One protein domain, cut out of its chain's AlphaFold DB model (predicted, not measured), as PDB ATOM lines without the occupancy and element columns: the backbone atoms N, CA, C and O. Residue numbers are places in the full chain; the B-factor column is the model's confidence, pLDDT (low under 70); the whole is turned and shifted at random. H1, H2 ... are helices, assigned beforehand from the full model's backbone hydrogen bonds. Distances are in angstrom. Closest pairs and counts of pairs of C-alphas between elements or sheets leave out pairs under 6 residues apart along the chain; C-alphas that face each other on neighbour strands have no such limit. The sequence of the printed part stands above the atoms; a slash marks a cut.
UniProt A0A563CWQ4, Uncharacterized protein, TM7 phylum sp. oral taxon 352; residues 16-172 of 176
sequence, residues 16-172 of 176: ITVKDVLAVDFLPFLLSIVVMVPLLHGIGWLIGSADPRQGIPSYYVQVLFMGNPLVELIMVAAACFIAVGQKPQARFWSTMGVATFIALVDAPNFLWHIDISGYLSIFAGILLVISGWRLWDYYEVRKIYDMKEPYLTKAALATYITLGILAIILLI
ATOM      1  N   ILE A  16     -21.291 -24.113 -32.563       66.31
ATOM      2  CA  ILE A  16     -21.215 -25.319 -33.396       66.31
ATOM      3  C   ILE A  16     -19.997 -25.178 -34.308       66.31
ATOM      4  O   ILE A  16     -19.972 -24.359 -35.243       66.31
ATOM      5  N   THR A  17     -18.977 -25.985 -34.036       73.75
ATOM      6  CA  THR A  17     -17.714 -25.974 -34.776       73.75
ATOM      7  C   THR A  17     -17.732 -26.974 -35.932       73.75
ATOM      8  O   THR A  17     -18.559 -27.881 -35.988       73.75
ATOM      9  N   VAL A  18     -16.778 -26.854 -36.862       72.12
ATOM     10  CA  VAL A  18     -16.586 -27.835 -37.953       72.12
ATOM     11  C   VAL A  18     -16.369 -29.249 -37.400       72.12
ATOM     12  O   VAL A  18     -16.809 -30.226 -37.999       72.12
ATOM     13  N   LYS A  19     -15.739 -29.368 -36.226       74.44
ATOM     14  CA  LYS A  19     -15.541 -30.652 -35.550       74.44
ATOM     15  C   LYS A  19     -16.873 -31.309 -35.185       74.44
ATOM     16  O   LYS A  19     -17.000 -32.519 -35.337       74.44
ATOM     17  N   ASP A  20     -17.859 -30.521 -34.764       70.81
ATOM     18  CA  ASP A  20     -19.186 -31.028 -34.414       70.81
ATOM     19  C   ASP A  20     -19.965 -31.441 -35.663       70.81
ATOM     20  O   ASP A  20     -20.594 -32.493 -35.660       70.81
ATOM     21  N   VAL A  21     -19.845 -30.684 -36.761       72.56
ATOM     22  CA  VAL A  21     -20.397 -31.080 -38.073       72.56
ATOM     23  C   VAL A  21     -19.835 -32.436 -38.507       72.56
ATOM     24  O   VAL A  21     -20.577 -33.333 -38.911       72.56
ATOM     25  N   LEU A  22     -18.517 -32.614 -38.382       74.50
ATOM     26  CA  LEU A  22     -17.864 -33.862 -38.758       74.50
ATOM     27  C   LEU A  22     -18.270 -35.026 -37.849       74.50
ATOM     28  O   LEU A  22     -18.547 -36.112 -38.345       74.50
ATOM     29  N   ALA A  23     -18.322 -34.819 -36.535       75.44
ATOM     30  CA  ALA A  23     -18.595 -35.891 -35.581       75.44
ATOM     31  C   ALA A  23     -20.078 -36.285 -35.510       75.44
ATOM     32  O   ALA A  23     -20.385 -37.464 -35.339       75.44
ATOM     33  N   VAL A  24     -20.991 -35.317 -35.613       75.19
ATOM     34  CA  VAL A  24     -22.425 -35.532 -35.369       75.19
ATOM     35  C   VAL A  24     -23.185 -35.857 -36.650       75.19
ATOM     36  O   VAL A  24     -24.153 -36.606 -36.585       75.19
ATOM     37  N   ASP A  25     -22.765 -35.319 -37.797       75.06
ATOM     38  CA  ASP A  25     -23.513 -35.454 -39.052       75.06
ATOM     39  C   ASP A  25     -22.728 -36.227 -40.121       75.06
ATOM     40  O   ASP A  25     -23.270 -37.134 -40.753       75.06
ATOM     41  N   PHE A  26     -21.435 -35.940 -40.305       79.94
ATOM     42  CA  PHE A  26     -20.648 -36.589 -41.360       79.94
ATOM     43  C   PHE A  26     -20.177 -38.003 -40.993       79.94
ATOM     44  O   PHE A  26     -20.193 -38.900 -41.834       79.94
ATOM     45  N   LEU A  27     -19.769 -38.231 -39.743       82.00
ATOM     46  CA  LEU A  27     -19.281 -39.533 -39.290       82.00
ATOM     47  C   LEU A  27     -20.373 -40.621 -39.328       82.00
ATOM     48  O   LEU A  27     -20.084 -41.699 -39.849       82.00
ATOM     49  N   PRO A  28     -21.618 -40.384 -38.861       81.88
ATOM     50  CA  PRO A  28     -22.695 -41.368 -39.004       81.88
ATOM     51  C   PRO A  28     -23.068 -41.615 -40.468       81.88
ATOM     52  O   PRO A  28     -23.342 -42.749 -40.853       81.88
ATOM     53  N   PHE A  29     -23.018 -40.578 -41.309       83.50
ATOM     54  CA  PHE A  29     -23.212 -40.714 -42.750       83.50
ATOM     55  C   PHE A  29     -22.136 -41.601 -43.398       83.50
ATOM     56  O   PHE A  29     -22.467 -42.539 -44.122       83.50
ATOM     57  N   LEU A  30     -20.856 -41.379 -43.081       84.38
ATOM     58  CA  LEU A  30     -19.760 -42.243 -43.528       84.38
ATOM     59  C   LEU A  30     -19.934 -43.680 -43.035       84.38
ATOM     60  O   LEU A  30     -19.731 -44.617 -43.801       84.38
ATOM     61  N   LEU A  31     -20.331 -43.861 -41.775       85.31
ATOM     62  CA  LEU A  31     -20.590 -45.185 -41.215       85.31
ATOM     63  C   LEU A  31     -21.739 -45.882 -41.955       85.31
ATOM     64  O   LEU A  31     -21.635 -47.071 -42.241       85.31
ATOM     65  N   SER A  32     -22.784 -45.141 -42.333       84.75
ATOM     66  CA  SER A  32     -23.876 -45.649 -43.170       84.75
ATOM     67  C   SER A  32     -23.361 -46.167 -44.515       84.75
ATOM     68  O   SER A  32     -23.654 -47.304 -44.878       84.75
ATOM     69  N   ILE A  33     -22.500 -45.408 -45.202       83.88
ATOM     70  CA  ILE A  33     -21.871 -45.847 -46.460       83.88
ATOM     71  C   ILE A  33     -21.018 -47.103 -46.238       83.88
ATOM     72  O   ILE A  33     -21.165 -48.088 -46.961       83.88
ATOM     73  N   VAL A  34     -20.147 -47.092 -45.226       86.50
ATOM     74  CA  VAL A  34     -19.222 -48.200 -44.933       86.50
ATOM     75  C   VAL A  34     -19.960 -49.486 -44.562       86.50
ATOM     76  O   VAL A  34     -19.459 -50.565 -44.856       86.50
ATOM     77  N   VAL A  35     -21.139 -49.403 -43.942       85.44
ATOM     78  CA  VAL A  35     -21.960 -50.580 -43.621       85.44
ATOM     79  C   VAL A  35     -22.760 -51.049 -44.835       85.44
ATOM     80  O   VAL A  35     -22.820 -52.248 -45.110       85.44
ATOM     81  N   MET A  36     -23.367 -50.122 -45.574       83.12
ATOM     82  CA  MET A  36     -24.295 -50.466 -46.649       83.12
ATOM     83  C   MET A  36     -23.595 -50.932 -47.920       83.12
ATOM     84  O   MET A  36     -24.053 -51.890 -48.534       83.12
ATOM     85  N   VAL A  37     -22.472 -50.327 -48.309       81.12
ATOM     86  CA  VAL A  37     -21.772 -50.701 -49.551       81.12
ATOM     87  C   VAL A  37     -21.306 -52.171 -49.538       81.12
ATOM     88  O   VAL A  37     -21.596 -52.884 -50.500       81.12
ATOM     89  N   PRO A  38     -20.665 -52.696 -48.472       81.69
ATOM     90  CA  PRO A  38     -20.328 -54.117 -48.389       81.69
ATOM     91  C   PRO A  38     -21.552 -55.030 -48.317       81.69
ATOM     92  O   PRO A  38     -21.520 -56.123 -48.877       81.69
ATOM     93  N   LEU A  39     -22.627 -54.598 -47.649       81.81
ATOM     94  CA  LEU A  39     -23.865 -55.371 -47.551       81.81
ATOM     95  C   LEU A  39     -24.511 -55.548 -48.932       81.81
ATOM     96  O   LEU A  39     -24.875 -56.660 -49.303       81.81
ATOM     97  N   LEU A  40     -24.557 -54.475 -49.721       76.69
ATOM     98  CA  LEU A  40     -25.022 -54.496 -51.106       76.69
ATOM     99  C   LEU A  40     -24.141 -55.370 -51.990       76.69
ATOM    100  O   LEU A  40     -24.651 -56.190 -52.749       76.69
ATOM    101  N   HIS A  41     -22.820 -55.256 -51.849       76.75
ATOM    102  CA  HIS A  41     -21.893 -56.104 -52.590       76.75
ATOM    103  C   HIS A  41     -22.069 -57.588 -52.233       76.75
ATOM    104  O   HIS A  41     -22.072 -58.445 -53.115       76.75
ATOM    105  N   GLY A  42     -22.286 -57.893 -50.950       78.69
ATOM    106  CA  GLY A  42     -22.581 -59.238 -50.467       78.69
ATOM    107  C   GLY A  42     -23.885 -59.792 -51.035       78.69
ATOM    108  O   GLY A  42     -23.897 -60.926 -51.504       78.69
ATOM    109  N   ILE A  43     -24.956 -58.993 -51.062       76.62
ATOM    110  CA  ILE A  43     -26.241 -59.367 -51.675       76.62
ATOM    111  C   ILE A  43     -26.073 -59.599 -53.180       76.62
ATOM    112  O   ILE A  43     -26.512 -60.630 -53.686       76.62
ATOM    113  N   GLY A  44     -25.390 -58.694 -53.885       72.38
ATOM    114  CA  GLY A  44     -25.104 -58.831 -55.314       72.38
ATOM    115  C   GLY A  44     -24.312 -60.101 -55.629       72.38
ATOM    116  O   GLY A  44     -24.642 -60.819 -56.573       72.38
ATOM    117  N   TRP A  45     -23.324 -60.440 -54.797       76.75
ATOM    118  CA  TRP A  45     -22.587 -61.698 -54.921       76.75
ATOM    119  C   TRP A  45     -23.477 -62.919 -54.659       76.75
ATOM    120  O   TRP A  45     -23.426 -63.890 -55.416       76.75
ATOM    121  N   LEU A  46     -24.344 -62.858 -53.643       74.88
ATOM    122  CA  LEU A  46     -25.282 -63.932 -53.305       74.88
ATOM    123  C   LEU A  46     -26.255 -64.204 -54.461       74.88
ATOM    124  O   LEU A  46     -26.429 -65.357 -54.848       74.88
ATOM    125  N   ILE A  47     -26.803 -63.149 -55.072       71.75
ATOM    126  CA  ILE A  47     -27.649 -63.236 -56.272       71.75
ATOM    127  C   ILE A  47     -26.861 -63.812 -57.454       71.75
ATOM    128  O   ILE A  47     -27.334 -64.738 -58.108       71.75
ATOM    129  N   GLY A  48     -25.659 -63.288 -57.719       70.25
ATOM    130  CA  GLY A  48     -24.825 -63.716 -58.848       70.25
ATOM    131  C   GLY A  48     -24.330 -65.161 -58.737       70.25
ATOM    132  O   GLY A  48     -24.098 -65.812 -59.751       70.25
ATOM    133  N   SER A  49     -24.194 -65.676 -57.512       72.44
ATOM    134  CA  SER A  49     -23.836 -67.074 -57.238       72.44
ATOM    135  C   SER A  49     -25.033 -68.033 -57.229       72.44
ATOM    136  O   SER A  49     -24.850 -69.245 -57.344       72.44
ATOM    137  N   ALA A  50     -26.257 -67.516 -57.099       70.88
ATOM    138  CA  ALA A  50     -27.467 -68.321 -57.072       70.88
ATOM    139  C   ALA A  50     -27.896 -68.666 -58.504       70.88
ATOM    140  O   ALA A  50     -28.484 -67.844 -59.198       70.88
ATOM    141  N   ASP A  51     -27.635 -69.894 -58.951       68.38
ATOM    142  CA  ASP A  51     -28.192 -70.412 -60.204       68.38
ATOM    143  C   ASP A  51     -29.608 -70.973 -59.943       68.38
ATOM    144  O   ASP A  51     -29.767 -71.906 -59.139       68.38
ATOM    145  N   PRO A  52     -30.661 -70.447 -60.602       63.19
ATOM    146  CA  PRO A  52     -32.039 -70.898 -60.403       63.19
ATOM    147  C   PRO A  52     -32.257 -72.356 -60.832       63.19
ATOM    148  O   PRO A  52     -33.265 -72.959 -60.466       63.19
ATOM    149  N   ARG A  53     -31.318 -72.951 -61.579       65.31
ATOM    150  CA  ARG A  53     -31.366 -74.365 -61.984       65.31
ATOM    151  C   ARG A  53     -30.773 -75.321 -60.950       65.31
ATOM    152  O   ARG A  53     -30.973 -76.526 -61.071       65.31
ATOM    153  N   GLN A  54     -30.060 -74.809 -59.943       64.44
ATOM    154  CA  GLN A  54     -29.355 -75.627 -58.948       64.44
ATOM    155  C   GLN A  54     -30.199 -75.981 -57.714       64.44
ATOM    156  O   GLN A  54     -29.771 -76.802 -56.904       64.44
ATOM    157  N   GLY A  55     -31.414 -75.434 -57.574       66.31
ATOM    158  CA  GLY A  55     -32.357 -75.875 -56.550       66.31
ATOM    159  C   GLY A  55     -33.403 -74.842 -56.133       66.31
ATOM    160  O   GLY A  55     -33.341 -73.660 -56.457       66.31
ATOM    161  N   ILE A  56     -34.364 -75.313 -55.339       68.12
ATOM    162  CA  ILE A  56     -35.412 -74.500 -54.706       68.12
ATOM    163  C   ILE A  56     -34.842 -73.323 -53.871       68.12
ATOM    164  O   ILE A  56     -35.382 -72.221 -53.981       68.12
ATOM    165  N   PRO A  57     -33.768 -73.470 -53.059       67.69
ATOM    166  CA  PRO A  57     -33.284 -72.359 -52.233       67.69
ATOM    167  C   PRO A  57     -32.627 -71.227 -53.035       67.69
ATOM    168  O   PRO A  57     -32.814 -70.064 -52.682       67.69
ATOM    169  N   SER A  58     -31.921 -71.521 -54.133       68.44
ATOM    170  CA  SER A  58     -31.333 -70.485 -54.997       68.44
ATOM    171  C   SER A  58     -32.399 -69.683 -55.751       68.44
ATOM    172  O   SER A  58     -32.240 -68.475 -55.923       68.44
ATOM    173  N   TYR A  59     -33.532 -70.303 -56.102       70.44
ATOM    174  CA  TYR A  59     -34.699 -69.594 -56.639       70.44
ATOM    175  C   TYR A  59     -35.284 -68.584 -55.635       70.44
ATOM    176  O   TYR A  59     -35.514 -67.426 -55.984       70.44
ATOM    177  N   TYR A  60     -35.475 -68.977 -54.370       73.00
ATOM    178  CA  TYR A  60     -36.017 -68.067 -53.351       73.00
ATOM    179  C   TYR A  60     -35.078 -66.909 -53.016       73.00
ATOM    180  O   TYR A  60     -35.559 -65.806 -52.781       73.00
ATOM    181  N   VAL A  61     -33.761 -67.128 -53.033       71.50
ATOM    182  CA  VAL A  61     -32.769 -66.054 -52.882       71.50
ATOM    183  C   VAL A  61     -32.930 -65.012 -53.988       71.50
ATOM    184  O   VAL A  61     -33.019 -63.822 -53.693       71.50
ATOM    185  N   GLN A  62     -33.028 -65.437 -55.250       70.06
ATOM    186  CA  GLN A  62     -33.226 -64.500 -56.357       70.06
ATOM    187  C   GLN A  62     -34.561 -63.758 -56.242       70.06
ATOM    188  O   GLN A  62     -34.585 -62.541 -56.370       70.06
ATOM    189  N   VAL A  63     -35.664 -64.443 -55.933       72.19
ATOM    190  CA  VAL A  63     -36.980 -63.790 -55.792       72.19
ATOM    191  C   VAL A  63     -37.014 -62.816 -54.609       72.19
ATOM    192  O   VAL A  63     -37.585 -61.730 -54.716       72.19
ATOM    193  N   LEU A  64     -36.400 -63.179 -53.481       72.81
ATOM    194  CA  LEU A  64     -36.367 -62.344 -52.284       72.81
ATOM    195  C   LEU A  64     -35.511 -61.093 -52.485       72.81
ATOM    196  O   LEU A  64     -35.905 -60.029 -52.023       72.81
ATOM    197  N   PHE A  65     -34.364 -61.213 -53.154       69.75
ATOM    198  CA  PHE A  65     -33.452 -60.087 -53.299       69.75
ATOM    199  C   PHE A  65     -33.635 -59.296 -54.590       69.75
ATOM    200  O   PHE A  65     -33.434 -58.105 -54.499       69.75
ATOM    201  N   MET A  66     -34.033 -59.882 -55.731       65.25
ATOM    202  CA  MET A  66     -34.278 -59.146 -56.993       65.25
ATOM    203  C   MET A  66     -35.724 -58.670 -57.171       65.25
ATOM    204  O   MET A  66     -35.976 -57.753 -57.946       65.25
ATOM    205  N   GLY A  67     -36.693 -59.336 -56.538       60.06
ATOM    206  CA  GLY A  67     -38.115 -59.141 -56.844       60.06
ATOM    207  C   GLY A  67     -38.915 -58.390 -55.786       60.06
ATOM    208  O   GLY A  67     -40.106 -58.158 -55.989       60.06
ATOM    209  N   ASN A  68     -38.312 -58.052 -54.642       68.81
ATOM    210  CA  ASN A  68     -39.047 -57.558 -53.479       68.81
ATOM    211  C   ASN A  68     -38.675 -56.107 -53.131       68.81
ATOM    212  O   ASN A  68     -37.646 -55.882 -52.489       68.81
ATOM    213  N   PRO A  69     -39.554 -55.123 -53.419       69.25
ATOM    214  CA  PRO A  69     -39.308 -53.717 -53.077       69.25
ATOM    215  C   PRO A  69     -39.236 -53.482 -51.557       69.25
ATOM    216  O   PRO A  69     -38.749 -52.457 -51.088       69.25
ATOM    217  N   LEU A  70     -39.704 -54.446 -50.755       73.31
ATOM    218  CA  LEU A  70     -39.602 -54.407 -49.299       73.31
ATOM    219  C   LEU A  70     -38.157 -54.488 -48.802       73.31
ATOM    220  O   LEU A  70     -37.820 -53.806 -47.837       73.31
ATOM    221  N   VAL A  71     -37.306 -55.305 -49.430       73.94
ATOM    222  CA  VAL A  71     -35.905 -55.449 -49.003       73.94
ATOM    223  C   VAL A  71     -35.156 -54.145 -49.246       73.94
ATOM    224  O   VAL A  71     -34.452 -53.659 -48.365       73.94
ATOM    225  N   GLU A  72     -35.391 -53.531 -50.399       72.88
ATOM    226  CA  GLU A  72     -34.858 -52.221 -50.758       72.88
ATOM    227  C   GLU A  72     -35.303 -51.129 -49.776       72.88
ATOM    228  O   GLU A  72     -34.466 -50.418 -49.220       72.88
ATOM    229  N   LEU A  73     -36.601 -51.061 -49.465       75.75
ATOM    230  CA  LEU A  73     -37.131 -50.106 -48.493       75.75
ATOM    231  C   LEU A  73     -36.501 -50.293 -47.101       75.75
ATOM    232  O   LEU A  73     -36.204 -49.313 -46.419       75.75
ATOM    233  N   ILE A  74     -36.276 -51.542 -46.678       80.81
ATOM    234  CA  ILE A  74     -35.612 -51.857 -45.404       80.81
ATOM    235  C   ILE A  74     -34.153 -51.391 -45.425       80.81
ATOM    236  O   ILE A  74     -33.695 -50.804 -44.442       80.81
ATOM    237  N   MET A  75     -33.428 -51.605 -46.526       78.88
ATOM    238  CA  MET A  75     -32.043 -51.142 -46.668       78.88
ATOM    239  C   MET A  75     -31.953 -49.614 -46.654       78.88
ATOM    240  O   MET A  75     -31.143 -49.059 -45.912       78.88
ATOM    241  N   VAL A  76     -32.828 -48.923 -47.391       80.75
ATOM    242  CA  VAL A  76     -32.916 -47.454 -47.388       80.75
ATOM    243  C   VAL A  76     -33.258 -46.934 -45.989       80.75
ATOM    244  O   VAL A  76     -32.588 -46.035 -45.480       80.75
ATOM    245  N   ALA A  77     -34.242 -47.537 -45.319       83.25
ATOM    246  CA  ALA A  77     -34.614 -47.163 -43.958       83.25
ATOM    247  C   ALA A  77     -33.455 -47.365 -42.971       83.25
ATOM    248  O   ALA A  77     -33.216 -46.504 -42.121       83.25
ATOM    249  N   ALA A  78     -32.707 -48.463 -43.096       82.56
ATOM    250  CA  ALA A  78     -31.521 -48.714 -42.290       82.56
ATOM    251  C   ALA A  78     -30.411 -47.690 -42.584       82.56
ATOM    252  O   ALA A  78     -29.774 -47.198 -41.652       82.56
ATOM    253  N   ALA A  79     -30.222 -47.298 -43.847       83.12
ATOM    254  CA  ALA A  79     -29.213 -46.317 -44.238       83.12
ATOM    255  C   ALA A  79     -29.542 -44.931 -43.662       83.12
ATOM    256  O   ALA A  79     -28.667 -44.275 -43.086       83.12
ATOM    257  N   CYS A  80     -30.813 -44.521 -43.734       82.81
ATOM    258  CA  CYS A  80     -31.317 -43.298 -43.108       82.81
ATOM    259  C   CYS A  80     -31.229 -43.360 -41.575       82.81
ATOM    260  O   CYS A  80     -30.876 -42.367 -40.936       82.81
ATOM    261  N   PHE A  81     -31.503 -44.522 -40.975       82.06
ATOM    262  CA  PHE A  81     -31.399 -44.714 -39.530       82.06
ATOM    263  C   PHE A  81     -29.963 -44.537 -39.034       82.06
ATOM    264  O   PHE A  81     -29.752 -43.861 -38.032       82.06
ATOM    265  N   ILE A  82     -28.978 -45.096 -39.739       80.25
ATOM    266  CA  ILE A  82     -27.563 -44.957 -39.374       80.25
ATOM    267  C   ILE A  82     -27.069 -43.528 -39.638       80.25
ATOM    268  O   ILE A  82     -26.356 -42.968 -38.810       80.25
ATOM    269  N   ALA A  83     -27.468 -42.925 -40.763       79.25
ATOM    270  CA  ALA A  83     -26.981 -41.608 -41.165       79.25
ATOM    271  C   ALA A  83     -27.551 -40.457 -40.322       79.25
ATOM    272  O   ALA A  83     -26.842 -39.494 -40.049       79.25
ATOM    273  N   VAL A  84     -28.827 -40.528 -39.927       76.69
ATOM    274  CA  VAL A  84     -29.535 -39.405 -39.275       76.69
ATOM    275  C   VAL A  84     -30.075 -39.759 -37.895       76.69
ATOM    276  O   VAL A  84     -30.271 -38.876 -37.058       76.69
ATOM    277  N   GLY A  85     -30.302 -41.041 -37.623       71.44
ATOM    278  CA  GLY A  85     -30.993 -41.482 -36.419       71.44
ATOM    279  C   GLY A  85     -32.495 -41.183 -36.452       71.44
ATOM    280  O   GLY A  85     -33.017 -40.446 -37.284       71.44
ATOM    281  N   GLN A  86     -33.227 -41.765 -35.503       62.78
ATOM    282  CA  GLN A  86     -34.689 -41.627 -35.404       62.78
ATOM    283  C   GLN A  86     -35.170 -40.303 -34.793       62.78
ATOM    284  O   GLN A  86     -36.370 -40.021 -34.789       62.78
ATOM    285  N   LYS A  87     -34.267 -39.508 -34.212       64.25
ATOM    286  CA  LYS A  87     -34.605 -38.268 -33.506       64.25
ATOM    287  C   LYS A  87     -33.829 -37.097 -34.109       64.25
ATOM    288  O   LYS A  87     -32.605 -37.162 -34.121       64.25
ATOM    289  N   PRO A  88     -34.500 -36.000 -34.508       62.25
ATOM    290  CA  PRO A  88     -35.954 -35.800 -34.586       62.25
ATOM    291  C   PRO A  88     -36.630 -36.675 -35.659       62.25
ATOM    292  O   PRO A  88     -36.099 -36.810 -36.758       62.25
ATOM    293  N   GLN A  89     -37.837 -37.190 -35.384       68.62
ATOM    294  CA  GLN A  89     -38.574 -38.071 -36.312       68.62
ATOM    295  C   GLN A  89     -38.805 -37.422 -37.682       68.62
ATOM    296  O   GLN A  89     -38.699 -38.094 -38.700       68.62
ATOM    297  N   ALA A  90     -39.052 -36.110 -37.727       74.62
ATOM    298  CA  ALA A  90     -39.219 -35.384 -38.982       74.62
ATOM    299  C   ALA A  90     -37.973 -35.451 -39.885       74.62
ATOM    300  O   ALA A  90     -38.121 -35.479 -41.100       74.62
ATOM    301  N   ARG A  91     -36.758 -35.513 -39.311       74.19
ATOM    302  CA  ARG A  91     -35.512 -35.674 -40.082       74.19
ATOM    303  C   ARG A  91     -35.386 -37.073 -40.674       74.19
ATOM    304  O   ARG A  91     -34.952 -37.220 -41.811       74.19
ATOM    305  N   PHE A  92     -35.793 -38.086 -39.916       79.69
ATOM    306  CA  PHE A  92     -35.820 -39.463 -40.396       79.69
ATOM    307  C   PHE A  92     -36.843 -39.641 -41.526       79.69
ATOM    308  O   PHE A  92     -36.508 -40.153 -42.585       79.69
ATOM    309  N   TRP A  93     -38.075 -39.162 -41.348       79.44
ATOM    310  CA  TRP A  93     -39.109 -39.317 -42.373       79.44
ATOM    311  C   TRP A  93     -38.842 -38.478 -43.628       79.44
ATOM    312  O   TRP A  93     -39.160 -38.932 -44.722       79.44
ATOM    313  N   SER A  94     -38.223 -37.295 -43.506       79.56
ATOM    314  CA  SER A  94     -37.833 -36.503 -44.680       79.56
ATOM    315  C   SER A  94     -36.689 -37.154 -45.459       79.56
ATOM    316  O   SER A  94     -36.769 -37.249 -46.681       79.56
ATOM    317  N   THR A  95     -35.658 -37.657 -44.769       80.81
ATOM    318  CA  THR A  95     -34.557 -38.395 -45.416       80.81
ATOM    319  C   THR A  95     -35.040 -39.682 -46.057       80.81
ATOM    320  O   THR A  95     -34.732 -39.925 -47.220       80.81
ATOM    321  N   MET A  96     -35.848 -40.463 -45.341       82.75
ATOM    322  CA  MET A  96     -36.445 -41.689 -45.863       82.75
ATOM    323  C   MET A  96     -37.341 -41.401 -47.069       82.75
ATOM    324  O   MET A  96     -37.265 -42.122 -48.059       82.75
ATOM    325  N   GLY A  97     -38.147 -40.335 -47.027       81.88
ATOM    326  CA  GLY A  97     -39.003 -39.932 -48.142       81.88
ATOM    327  C   GLY A  97     -38.211 -39.583 -49.403       81.88
ATOM    328  O   GLY A  97     -38.519 -40.101 -50.472       81.88
ATOM    329  N   VAL A  98     -37.161 -38.764 -49.280       83.00
ATOM    330  CA  VAL A  98     -36.301 -38.390 -50.419       83.00
ATOM    331  C   VAL A  98     -35.522 -39.592 -50.949       83.00
ATOM    332  O   VAL A  98     -35.493 -39.810 -52.155       83.00
ATOM    333  N   ALA A  99     -34.941 -40.404 -50.064       81.00
ATOM    334  CA  ALA A  99     -34.199 -41.598 -50.456       81.00
ATOM    335  C   ALA A  99     -35.097 -42.625 -51.166       81.00
ATOM    336  O   ALA A  99     -34.710 -43.170 -52.194       81.00
ATOM    337  N   THR A 100     -36.320 -42.828 -50.670       78.88
ATOM    338  CA  THR A 100     -37.305 -43.714 -51.312       78.88
ATOM    339  C   THR A 100     -37.777 -43.147 -52.647       78.88
ATOM    340  O   THR A 100     -37.972 -43.898 -53.593       78.88
ATOM    341  N   PHE A 101     -37.954 -41.828 -52.759       78.88
ATOM    342  CA  PHE A 101     -38.331 -41.196 -54.022       78.88
ATOM    343  C   PHE A 101     -37.253 -41.379 -55.095       78.88
ATOM    344  O   PHE A 101     -37.580 -41.773 -56.209       78.88
ATOM    345  N   ILE A 102     -35.982 -41.146 -54.750       75.19
ATOM    346  CA  ILE A 102     -34.845 -41.394 -55.649       75.19
ATOM    347  C   ILE A 102     -34.835 -42.861 -56.089       75.19
ATOM    348  O   ILE A 102     -34.770 -43.144 -57.280       75.19
ATOM    349  N   ALA A 103     -35.010 -43.776 -55.136       71.44
ATOM    350  CA  ALA A 103     -35.066 -45.202 -55.411       71.44
ATOM    351  C   ALA A 103     -36.210 -45.586 -56.373       71.44
ATOM    352  O   ALA A 103     -36.009 -46.327 -57.329       71.44
ATOM    353  N   LEU A 104     -37.399 -45.000 -56.200       71.50
ATOM    354  CA  LEU A 104     -38.546 -45.219 -57.089       71.50
ATOM    355  C   LEU A 104     -38.365 -44.621 -58.490       71.50
ATOM    356  O   LEU A 104     -38.880 -45.183 -59.457       71.50
ATOM    357  N   VAL A 105     -37.686 -43.478 -58.610       68.62
ATOM    358  CA  VAL A 105     -37.407 -42.842 -59.910       68.62
ATOM    359  C   VAL A 105     -36.433 -43.687 -60.723       68.62
ATOM    360  O   VAL A 105     -36.609 -43.828 -61.932       68.62
ATOM    361  N   ASP A 106     -35.452 -44.282 -60.056       61.53
ATOM    362  CA  ASP A 106     -34.427 -45.097 -60.694       61.53
ATOM    363  C   ASP A 106     -34.825 -46.595 -60.829       61.53
ATOM    364  O   ASP A 106     -34.190 -47.346 -61.576       61.53
ATOM    365  N   ALA A 107     -35.953 -47.007 -60.233       54.72
ATOM    366  CA  ALA A 107     -36.526 -48.359 -60.282       54.72
ATOM    367  C   ALA A 107     -36.764 -49.002 -61.674       54.72
ATOM    368  O   ALA A 107     -36.760 -50.236 -61.735       54.72
ATOM    369  N   PRO A 108     -36.988 -48.291 -62.806       50.66
ATOM    370  CA  PRO A 108     -37.191 -48.973 -64.089       50.66
ATOM    371  C   PRO A 108     -35.921 -49.634 -64.659       50.66
ATOM    372  O   PRO A 108     -36.024 -50.411 -65.612       50.66
ATOM    373  N   ASN A 109     -34.733 -49.388 -64.093       51.56
ATOM    374  CA  ASN A 109     -33.503 -50.061 -64.514       51.56
ATOM    375  C   ASN A 109     -33.367 -51.433 -63.832       51.56
ATOM    376  O   ASN A 109     -32.895 -51.547 -62.710       51.56
ATOM    377  N   PHE A 110     -33.706 -52.503 -64.556       38.50
ATOM    378  CA  PHE A 110     -33.644 -53.918 -64.137       38.50
ATOM    379  C   PHE A 110     -32.278 -54.392 -63.560       38.50
ATOM    380  O   PHE A 110     -32.193 -55.450 -62.945       38.50
ATOM    381  N   LEU A 111     -31.207 -53.606 -63.723       41.59
ATOM    382  CA  LEU A 111     -29.851 -53.836 -63.191       41.59
ATOM    383  C   LEU A 111     -29.560 -53.120 -61.855       41.59
ATOM    384  O   LEU A 111     -28.427 -53.139 -61.371       41.59
ATOM    385  N   TRP A 112     -30.583 -52.543 -61.223       46.84
ATOM    386  CA  TRP A 112     -30.480 -51.712 -60.017       46.84
ATOM    387  C   TRP A 112     -29.742 -52.329 -58.826       46.84
ATOM    388  O   TRP A 112     -29.194 -51.631 -57.981       46.84
ATOM    389  N   HIS A 113     -29.695 -53.655 -58.756       48.19
ATOM    390  CA  HIS A 113     -29.151 -54.373 -57.604       48.19
ATOM    391  C   HIS A 113     -27.616 -54.382 -57.563       48.19
ATOM    392  O   HIS A 113     -27.033 -54.881 -56.603       48.19
ATOM    393  N   ILE A 114     -26.957 -53.850 -58.601       47.31
ATOM    394  CA  ILE A 114     -25.494 -53.861 -58.755       47.31
ATOM    395  C   ILE A 114     -24.956 -52.481 -59.182       47.31
ATOM    396  O   ILE A 114     -23.746 -52.254 -59.153       47.31
ATOM    397  N   ASP A 115     -25.824 -51.531 -59.546       57.91
ATOM    398  CA  ASP A 115     -25.367 -50.249 -60.069       57.91
ATOM    399  C   ASP A 115     -24.967 -49.295 -58.934       57.91
ATOM    400  O   ASP A 115     -25.791 -48.757 -58.190       57.91
ATOM    401  N   ILE A 116     -23.655 -49.103 -58.795       60.16
ATOM    402  CA  ILE A 116     -23.025 -48.211 -57.814       60.16
ATOM    403  C   ILE A 116     -23.606 -46.794 -57.933       60.16
ATOM    404  O   ILE A 116     -23.707 -46.092 -56.928       60.16
ATOM    405  N   SER A 117     -24.029 -46.393 -59.137       64.12
ATOM    406  CA  SER A 117     -24.588 -45.069 -59.420       64.12
ATOM    407  C   SER A 117     -25.918 -44.797 -58.699       64.12
ATOM    408  O   SER A 117     -26.063 -43.734 -58.092       64.12
ATOM    409  N   GLY A 118     -26.847 -45.760 -58.669       66.94
ATOM    410  CA  GLY A 118     -28.158 -45.610 -58.020       66.94
ATOM    411  C   GLY A 118     -28.051 -45.475 -56.499       66.94
ATOM    412  O   GLY A 118     -28.649 -44.592 -55.886       66.94
ATOM    413  N   TYR A 119     -27.184 -46.273 -55.871       70.00
ATOM    414  CA  TYR A 119     -26.926 -46.140 -54.435       70.00
ATOM    415  C   TYR A 119     -26.172 -44.857 -54.087       70.00
ATOM    416  O   TYR A 119     -26.450 -44.245 -53.053       70.00
ATOM    417  N   LEU A 120     -25.253 -44.409 -54.946       75.00
ATOM    418  CA  LEU A 120     -24.569 -43.130 -54.758       75.00
ATOM    419  C   LEU A 120     -25.557 -41.956 -54.815       75.00
ATOM    420  O   LEU A 120     -25.449 -41.043 -53.997       75.00
ATOM    421  N   SER A 121     -26.553 -42.024 -55.704       74.94
ATOM    422  CA  SER A 121     -27.671 -41.075 -55.792       74.94
ATOM    423  C   SER A 121     -28.503 -41.054 -54.501       74.94
ATOM    424  O   SER A 121     -28.760 -39.982 -53.945       74.94
ATOM    425  N   ILE A 122     -28.822 -42.222 -53.925       76.44
ATOM    426  CA  ILE A 122     -29.501 -42.310 -52.620       76.44
ATOM    427  C   ILE A 122     -28.670 -41.645 -51.512       76.44
ATOM    428  O   ILE A 122     -29.193 -40.826 -50.749       76.44
ATOM    429  N   PHE A 123     -27.372 -41.953 -51.413       81.38
ATOM    430  CA  PHE A 123     -26.497 -41.345 -50.403       81.38
ATOM    431  C   PHE A 123     -26.325 -39.839 -50.611       81.38
ATOM    432  O   PHE A 123     -26.303 -39.089 -49.634       81.38
ATOM    433  N   ALA A 124     -26.269 -39.376 -51.858       82.44
ATOM    434  CA  ALA A 124     -26.254 -37.958 -52.182       82.44
ATOM    435  C   ALA A 124     -27.560 -37.272 -51.745       82.44
ATOM    436  O   ALA A 124     -27.515 -36.222 -51.101       82.44
ATOM    437  N   GLY A 125     -28.715 -37.899 -51.977       81.06
ATOM    438  CA  GLY A 125     -30.008 -37.430 -51.476       81.06
ATOM    439  C   GLY A 125     -30.048 -37.319 -49.948       81.06
ATOM    440  O   GLY A 125     -30.459 -36.289 -49.410       81.06
ATOM    441  N   ILE A 126     -29.554 -38.339 -49.236       83.31
ATOM    442  CA  ILE A 126     -29.455 -38.325 -47.767       83.31
ATOM    443  C   ILE A 126     -28.561 -37.168 -47.296       83.31
ATOM    444  O   ILE A 126     -28.962 -36.410 -46.409       83.31
ATOM    445  N   LEU A 127     -27.384 -36.989 -47.905       84.75
ATOM    446  CA  LEU A 127     -26.452 -35.907 -47.569       84.75
ATOM    447  C   LEU A 127     -27.079 -34.523 -47.794       84.75
ATOM    448  O   LEU A 127     -26.936 -33.626 -46.955       84.75
ATOM    449  N   LEU A 128     -27.819 -34.358 -48.892       85.06
ATOM    450  CA  LEU A 128     -28.512 -33.115 -49.219       85.06
ATOM    451  C   LEU A 128     -29.570 -32.796 -48.160       85.06
ATOM    452  O   LEU A 128     -29.581 -31.685 -47.632       85.06
ATOM    453  N   VAL A 129     -30.388 -33.771 -47.759       83.38
ATOM    454  CA  VAL A 129     -31.399 -33.558 -46.713       83.38
ATOM    455  C   VAL A 129     -30.758 -33.264 -45.354       83.38
ATOM    456  O   VAL A 129     -31.240 -32.373 -44.658       83.38
ATOM    457  N   ILE A 130     -29.658 -33.933 -44.979       83.06
ATOM    458  CA  ILE A 130     -28.912 -33.616 -43.745       83.06
ATOM    459  C   ILE A 130     -28.446 -32.156 -43.766       83.06
ATOM    460  O   ILE A 130     -28.703 -31.407 -42.818       83.06
ATOM    461  N   SER A 131     -27.799 -31.734 -44.858       81.94
ATOM    462  CA  SER A 131     -27.287 -30.366 -44.996       81.94
ATOM    463  C   SER A 131     -28.418 -29.328 -44.993       81.94
ATOM    464  O   SER A 131     -28.343 -28.332 -44.270       81.94
ATOM    465  N   GLY A 132     -29.510 -29.605 -45.711       81.44
ATOM    466  CA  GLY A 132     -30.697 -28.761 -45.778       81.44
ATOM    467  C   GLY A 132     -31.378 -28.605 -44.421       81.44
ATOM    468  O   GLY A 132     -31.708 -27.486 -44.032       81.44
ATOM    469  N   TRP A 133     -31.517 -29.687 -43.651       78.31
ATOM    470  CA  TRP A 133     -32.108 -29.611 -42.314       78.31
ATOM    471  C   TRP A 133     -31.255 -28.848 -41.315       78.31
ATOM    472  O   TRP A 133     -31.789 -28.076 -40.520       78.31
ATOM    473  N   ARG A 134     -29.931 -28.999 -41.381       75.50
ATOM    474  CA  ARG A 134     -29.011 -28.236 -40.532       75.50
ATOM    475  C   ARG A 134     -29.017 -26.746 -40.865       75.50
ATOM    476  O   ARG A 134     -28.991 -25.926 -39.949       75.50
ATOM    477  N   LEU A 135     -29.105 -26.395 -42.148       76.25
ATOM    478  CA  LEU A 135     -29.250 -25.009 -42.599       76.25
ATOM    479  C   LEU A 135     -30.612 -24.424 -42.198       76.25
ATOM    480  O   LEU A 135     -30.667 -23.316 -41.668       76.25
ATOM    481  N   TRP A 136     -31.700 -25.168 -42.390       74.12
ATOM    482  CA  TRP A 136     -33.052 -24.741 -42.028       74.12
ATOM    483  C   TRP A 136     -33.215 -24.487 -40.528       74.12
ATOM    484  O   TRP A 136     -33.655 -23.406 -40.126       74.12
ATOM    485  N   ASP A 137     -32.793 -25.446 -39.697       68.75
ATOM    486  CA  ASP A 137     -32.826 -25.314 -38.238       68.75
ATOM    487  C   ASP A 137     -31.991 -24.126 -37.750       68.75
ATOM    488  O   ASP A 137     -32.239 -23.585 -36.675       68.75
ATOM    489  N   TYR A 138     -31.009 -23.689 -38.535       67.06
ATOM    490  CA  TYR A 138     -30.208 -22.523 -38.201       67.06
ATOM    491  C   TYR A 138     -30.827 -21.199 -38.666       67.06
ATOM    492  O   TYR A 138     -30.772 -20.215 -37.929       67.06
ATOM    493  N   TYR A 139     -31.405 -21.139 -39.868       68.69
ATOM    494  CA  TYR A 139     -31.919 -19.890 -40.443       68.69
ATOM    495  C   TYR A 139     -33.349 -19.561 -40.004       68.69
ATOM    496  O   TYR A 139     -33.609 -18.434 -39.576       68.69
ATOM    497  N   GLU A 140     -34.281 -20.510 -40.092       63.78
ATOM    498  CA  GLU A 140     -35.694 -20.238 -39.810       63.78
ATOM    499  C   GLU A 140     -36.017 -20.323 -38.323       63.78
ATOM    500  O   GLU A 140     -36.594 -19.395 -37.755       63.78
ATOM    501  N   VAL A 141     -35.593 -21.399 -37.659       59.72
ATOM    502  CA  VAL A 141     -35.896 -21.605 -36.234       59.72
ATOM    503  C   VAL A 141     -35.249 -20.500 -35.395       59.72
ATOM    504  O   VAL A 141     -35.879 -19.957 -34.489       59.72
ATOM    505  N   ARG A 142     -34.033 -20.064 -35.739       62.56
ATOM    506  CA  ARG A 142     -33.394 -18.936 -35.049       62.56
ATOM    507  C   ARG A 142     -34.156 -17.625 -35.235       62.56
ATOM    508  O   ARG A 142     -34.311 -16.884 -34.269       62.56
ATOM    509  N   LYS A 143     -34.643 -17.351 -36.450       60.25
ATOM    510  CA  LYS A 143     -35.400 -16.130 -36.763       60.25
ATOM    511  C   LYS A 143     -36.752 -16.093 -36.046       60.25
ATOM    512  O   LYS A 143     -37.184 -15.025 -35.633       60.25
ATOM    513  N   ILE A 144     -37.402 -17.245 -35.891       59.19
ATOM    514  CA  ILE A 144     -38.721 -17.356 -35.252       59.19
ATOM    515  C   ILE A 144     -38.620 -17.268 -33.720       59.19
ATOM    516  O   ILE A 144     -39.508 -16.702 -33.087       59.19
ATOM    517  N   TYR A 145     -37.555 -17.810 -33.120       57.81
ATOM    518  CA  TYR A 145     -37.434 -17.939 -31.660       57.81
ATOM    519  C   TYR A 145     -36.446 -16.964 -30.997       57.81
ATOM    520  O   TYR A 145     -36.211 -17.088 -29.797       57.81
ATOM    521  N   ASP A 146     -35.865 -16.029 -31.756       63.34
ATOM    522  CA  ASP A 146     -34.871 -15.038 -31.301       63.34
ATOM    523  C   ASP A 146     -33.766 -15.647 -30.408       63.34
ATOM    524  O   ASP A 146     -33.353 -15.107 -29.378       63.34
ATOM    525  N   MET A 147     -33.310 -16.854 -30.772       58.22
ATOM    526  CA  MET A 147     -32.321 -17.580 -29.979       58.22
ATOM    527  C   MET A 147     -30.921 -16.985 -30.184       58.22
ATOM    528  O   MET A 147     -30.407 -16.904 -31.307       58.22
ATOM    529  N   LYS A 148     -30.280 -16.605 -29.072       56.59
ATOM    530  CA  LYS A 148     -28.902 -16.086 -29.057       56.59
ATOM    531  C   LYS A 148     -27.842 -17.184 -29.200       56.59
ATOM    532  O   LYS A 148     -26.785 -16.907 -29.757       56.59
ATOM    533  N   GLU A 149     -28.142 -18.413 -28.778       55.44
ATOM    534  CA  GLU A 149     -27.210 -19.549 -28.762       55.44
ATOM    535  C   GLU A 149     -27.916 -20.880 -29.082       55.44
ATOM    536  O   GLU A 149     -29.096 -21.029 -28.744       55.44
ATOM    537  N   PRO A 150     -27.198 -21.865 -29.663       55.31
ATOM    538  CA  PRO A 150     -25.803 -21.795 -30.126       55.31
ATOM    539  C   PRO A 150     -25.649 -21.147 -31.518       55.31
ATOM    540  O   PRO A 150     -26.549 -21.229 -32.357       55.31
ATOM    541  N   TYR A 151     -24.506 -20.500 -31.782       61.19
ATOM    542  CA  TYR A 151     -24.193 -19.899 -33.087       61.19
ATOM    543  C   TYR A 151     -23.383 -20.852 -33.981       61.19
ATOM    544  O   TYR A 151     -22.502 -21.577 -33.523       61.19
ATOM    545  N   LEU A 152     -23.682 -20.850 -35.284       65.69
ATOM    546  CA  LEU A 152     -22.931 -21.606 -36.282       65.69
ATOM    547  C   LEU A 152     -21.721 -20.775 -36.705       65.69
ATOM    548  O   LEU A 152     -21.860 -19.617 -37.109       65.69
ATOM    549  N   THR A 153     -20.532 -21.365 -36.643       70.19
ATOM    550  CA  THR A 153     -19.334 -20.700 -37.162       70.19
ATOM    551  C   THR A 153     -19.433 -20.494 -38.669       70.19
ATOM    552  O   THR A 153     -19.993 -21.323 -39.389       70.19
ATOM    553  N   LYS A 154     -18.828 -19.412 -39.182       74.69
ATOM    554  CA  LYS A 154     -18.709 -19.194 -40.638       74.69
ATOM    555  C   LYS A 154     -18.077 -20.404 -41.339       74.69
ATOM    556  O   LYS A 154     -18.466 -20.739 -42.452       74.69
ATOM    557  N   ALA A 155     -17.142 -21.070 -40.661       74.44
ATOM    558  CA  ALA A 155     -16.493 -22.279 -41.148       74.44
ATOM    559  C   ALA A 155     -17.473 -23.458 -41.260       74.44
ATOM    560  O   ALA A 155     -17.553 -24.060 -42.323       74.44
ATOM    561  N   ALA A 156     -18.271 -23.744 -40.223       72.88
ATOM    562  CA  ALA A 156     -19.263 -24.820 -40.264       72.88
ATOM    563  C   ALA A 156     -20.361 -24.572 -41.314       72.88
ATOM    564  O   ALA A 156     -20.772 -25.503 -42.004       72.88
ATOM    565  N   LEU A 157     -20.784 -23.315 -41.498       78.38
ATOM    566  CA  LEU A 157     -21.694 -22.939 -42.583       78.38
ATOM    567  C   LEU A 157     -21.095 -23.274 -43.956       78.38
ATOM    568  O   LEU A 157     -21.751 -23.908 -44.781       78.38
ATOM    569  N   ALA A 158     -19.840 -22.877 -44.185       80.75
ATOM    570  CA  ALA A 158     -19.140 -23.168 -45.430       80.75
ATOM    571  C   ALA A 158     -19.016 -24.680 -45.677       80.75
ATOM    572  O   ALA A 158     -19.163 -25.115 -46.820       80.75
ATOM    573  N   THR A 159     -18.815 -25.483 -44.625       82.38
ATOM    574  CA  THR A 159     -18.786 -26.952 -44.709       82.38
ATOM    575  C   THR A 159     -20.130 -27.533 -45.159       82.38
ATOM    576  O   THR A 159     -20.157 -28.368 -46.057       82.38
ATOM    577  N   TYR A 160     -21.258 -27.077 -44.606       81.06
ATOM    578  CA  TYR A 160     -22.574 -27.562 -45.052       81.06
ATOM    579  C   TYR A 160     -22.883 -27.179 -46.498       81.06
ATOM    580  O   TYR A 160     -23.422 -27.996 -47.240       81.06
ATOM    581  N   ILE A 161     -22.511 -25.965 -46.913       83.50
ATOM    582  CA  ILE A 161     -22.694 -25.511 -48.297       83.50
ATOM    583  C   ILE A 161     -21.840 -26.350 -49.256       83.50
ATOM    584  O   ILE A 161     -22.341 -26.798 -50.282       83.50
ATOM    585  N   THR A 162     -20.572 -26.605 -48.922       85.38
ATOM    586  CA  THR A 162     -19.694 -27.440 -49.761       85.38
ATOM    587  C   THR A 162     -20.192 -28.880 -49.857       85.38
ATOM    588  O   THR A 162     -20.230 -29.422 -50.959       85.38
ATOM    589  N   LEU A 163     -20.649 -29.479 -48.751       84.69
ATOM    590  CA  LEU A 163     -21.262 -30.813 -48.760       84.69
ATOM    591  C   LEU A 163     -22.566 -30.852 -49.569       84.69
ATOM    592  O   LEU A 163     -22.800 -31.814 -50.296       84.69
ATOM    593  N   GLY A 164     -23.389 -29.805 -49.489       84.56
ATOM    594  CA  GLY A 164     -24.612 -29.683 -50.283       84.56
ATOM    595  C   GLY A 164     -24.329 -29.566 -51.782       84.56
ATOM    596  O   GLY A 164     -24.955 -30.257 -52.579       84.56
ATOM    597  N   ILE A 165     -23.341 -28.754 -52.176       85.50
ATOM    598  CA  ILE A 165     -22.901 -28.652 -53.576       85.50
ATOM    599  C   ILE A 165     -22.370 -30.002 -54.067       85.50
ATOM    600  O   ILE A 165     -22.732 -30.433 -55.160       85.50
ATOM    601  N   LEU A 166     -21.563 -30.693 -53.259       85.25
ATOM    602  CA  LEU A 166     -21.064 -32.026 -53.593       85.25
ATOM    603  C   LEU A 166     -22.217 -33.018 -53.801       85.25
ATOM    604  O   LEU A 166     -22.214 -33.748 -54.788       85.25
ATOM    605  N   ALA A 167     -23.223 -33.012 -52.922       82.75
ATOM    606  CA  ALA A 167     -24.411 -33.850 -53.060       82.75
ATOM    607  C   ALA A 167     -25.178 -33.561 -54.361       82.75
ATOM    608  O   ALA A 167     -25.589 -34.488 -55.049       82.75
ATOM    609  N   ILE A 168     -25.325 -32.287 -54.735       82.06
ATOM    610  CA  ILE A 168     -25.970 -31.896 -55.997       82.06
ATOM    611  C   ILE A 168     -25.167 -32.403 -57.196       82.06
ATOM    612  O   ILE A 168     -25.755 -32.964 -58.113       82.06
ATOM    613  N   ILE A 169     -23.839 -32.250 -57.188       81.69
ATOM    614  CA  ILE A 169     -22.974 -32.754 -58.266       81.69
ATOM    615  C   ILE A 169     -23.129 -34.271 -58.418       81.69
ATOM    616  O   ILE A 169     -23.216 -34.760 -59.539       81.69
ATOM    617  N   LEU A 170     -23.203 -35.004 -57.305       76.44
ATOM    618  CA  LEU A 170     -23.376 -36.459 -57.301       76.44
ATOM    619  C   LEU A 170     -24.772 -36.917 -57.759       76.44
ATOM    620  O   LEU A 170     -24.910 -38.051 -58.202       76.44
ATOM    621  N   LEU A 171     -25.790 -36.056 -57.654       71.94
ATOM    622  CA  LEU A 171     -27.147 -36.318 -58.150       71.94
ATOM    623  C   LEU A 171     -27.302 -36.034 -59.648       71.94
ATOM    624  O   LEU A 171     -28.269 -36.490 -60.254       71.94
ATOM    625  N   ILE A 172     -26.391 -35.266 -60.254       73.00
ATOM    626  CA  ILE A 172     -26.425 -35.026 -61.697       73.00
ATOM    627  C   ILE A 172     -25.982 -36.322 -62.388       73.00
ATOM    628  O   ILE A 172     -24.862 -36.780 -62.144       73.00
TER     629      ILE A 172
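What this domain is: This is residues 16 to 172 of the 176 residues of an uncharacterized protein of TM7 phylum sp. oral taxon 352 (UniProt A0A563CWQ4). What shape does the model have? It is a long rod of helices: H1 runs along one side, H3, H4, H5 and H6 join it in an up-and-down bundle of five, each running against the one before, and short H2 folds back on H1's far end. What is it made of? The 157 printed residues hold six named helices, H1 to H6 in order, and no named strand; the class is all helix. How tight is it? It is only just loose, close to compact, with a radius of gyration of the C-alphas of 18.4 A and spans of 67 by 25 by 23 A.

Where its parts are: Where are the helices? H1, residues 18 to 49, starts at C-alpha 18 (-16.586, -27.835, -37.953), covers 44.3 A and has a kink of 33 degrees near residue 26. H2 is residues 56 to 66, H3 69 to 84 and H4 89 to 106. Where does the last one end? After H5, residues 116 to 145 and 42.5 A long, H6, residues 154 to 171, ends at C-alpha 171 (-27.147, -36.318, -58.150).

How they stand to each other: How does the bundle meet? H1 touches H3 with residues 25 to 36 alone, closest C-alphas Phe 29 and Ala 83 at 4.2 A, a shallow tilt of 24 degrees, opposite ways. H4 and H5, a hairpin, touch at Ala 99 and Ile 122, closest C-alphas 5.2 A; H5 and H6, also a hairpin, touch at Ala 124 and Ala 167, closest C-alphas 4.6 A. What of H2 and the backbones? H2 touches H1, closest C-alphas Gln 62 and Ile 47 at 5.7 A. Every O i to N i+4 pair is within hydrogen-bond range in H2, H3, H4 and H6, against 25 of 28 in H1 and 24 of 26 in H5.

The domain as a whole: How long is it? The C-alphas farthest apart, of Arg 53 and Lys 148, are 67.0 A apart. Is it unbroken and confident? The printed part has no cut and no long link; pLDDT is under 70 in 48 residues, among them 105 to 118 and 137 to 152.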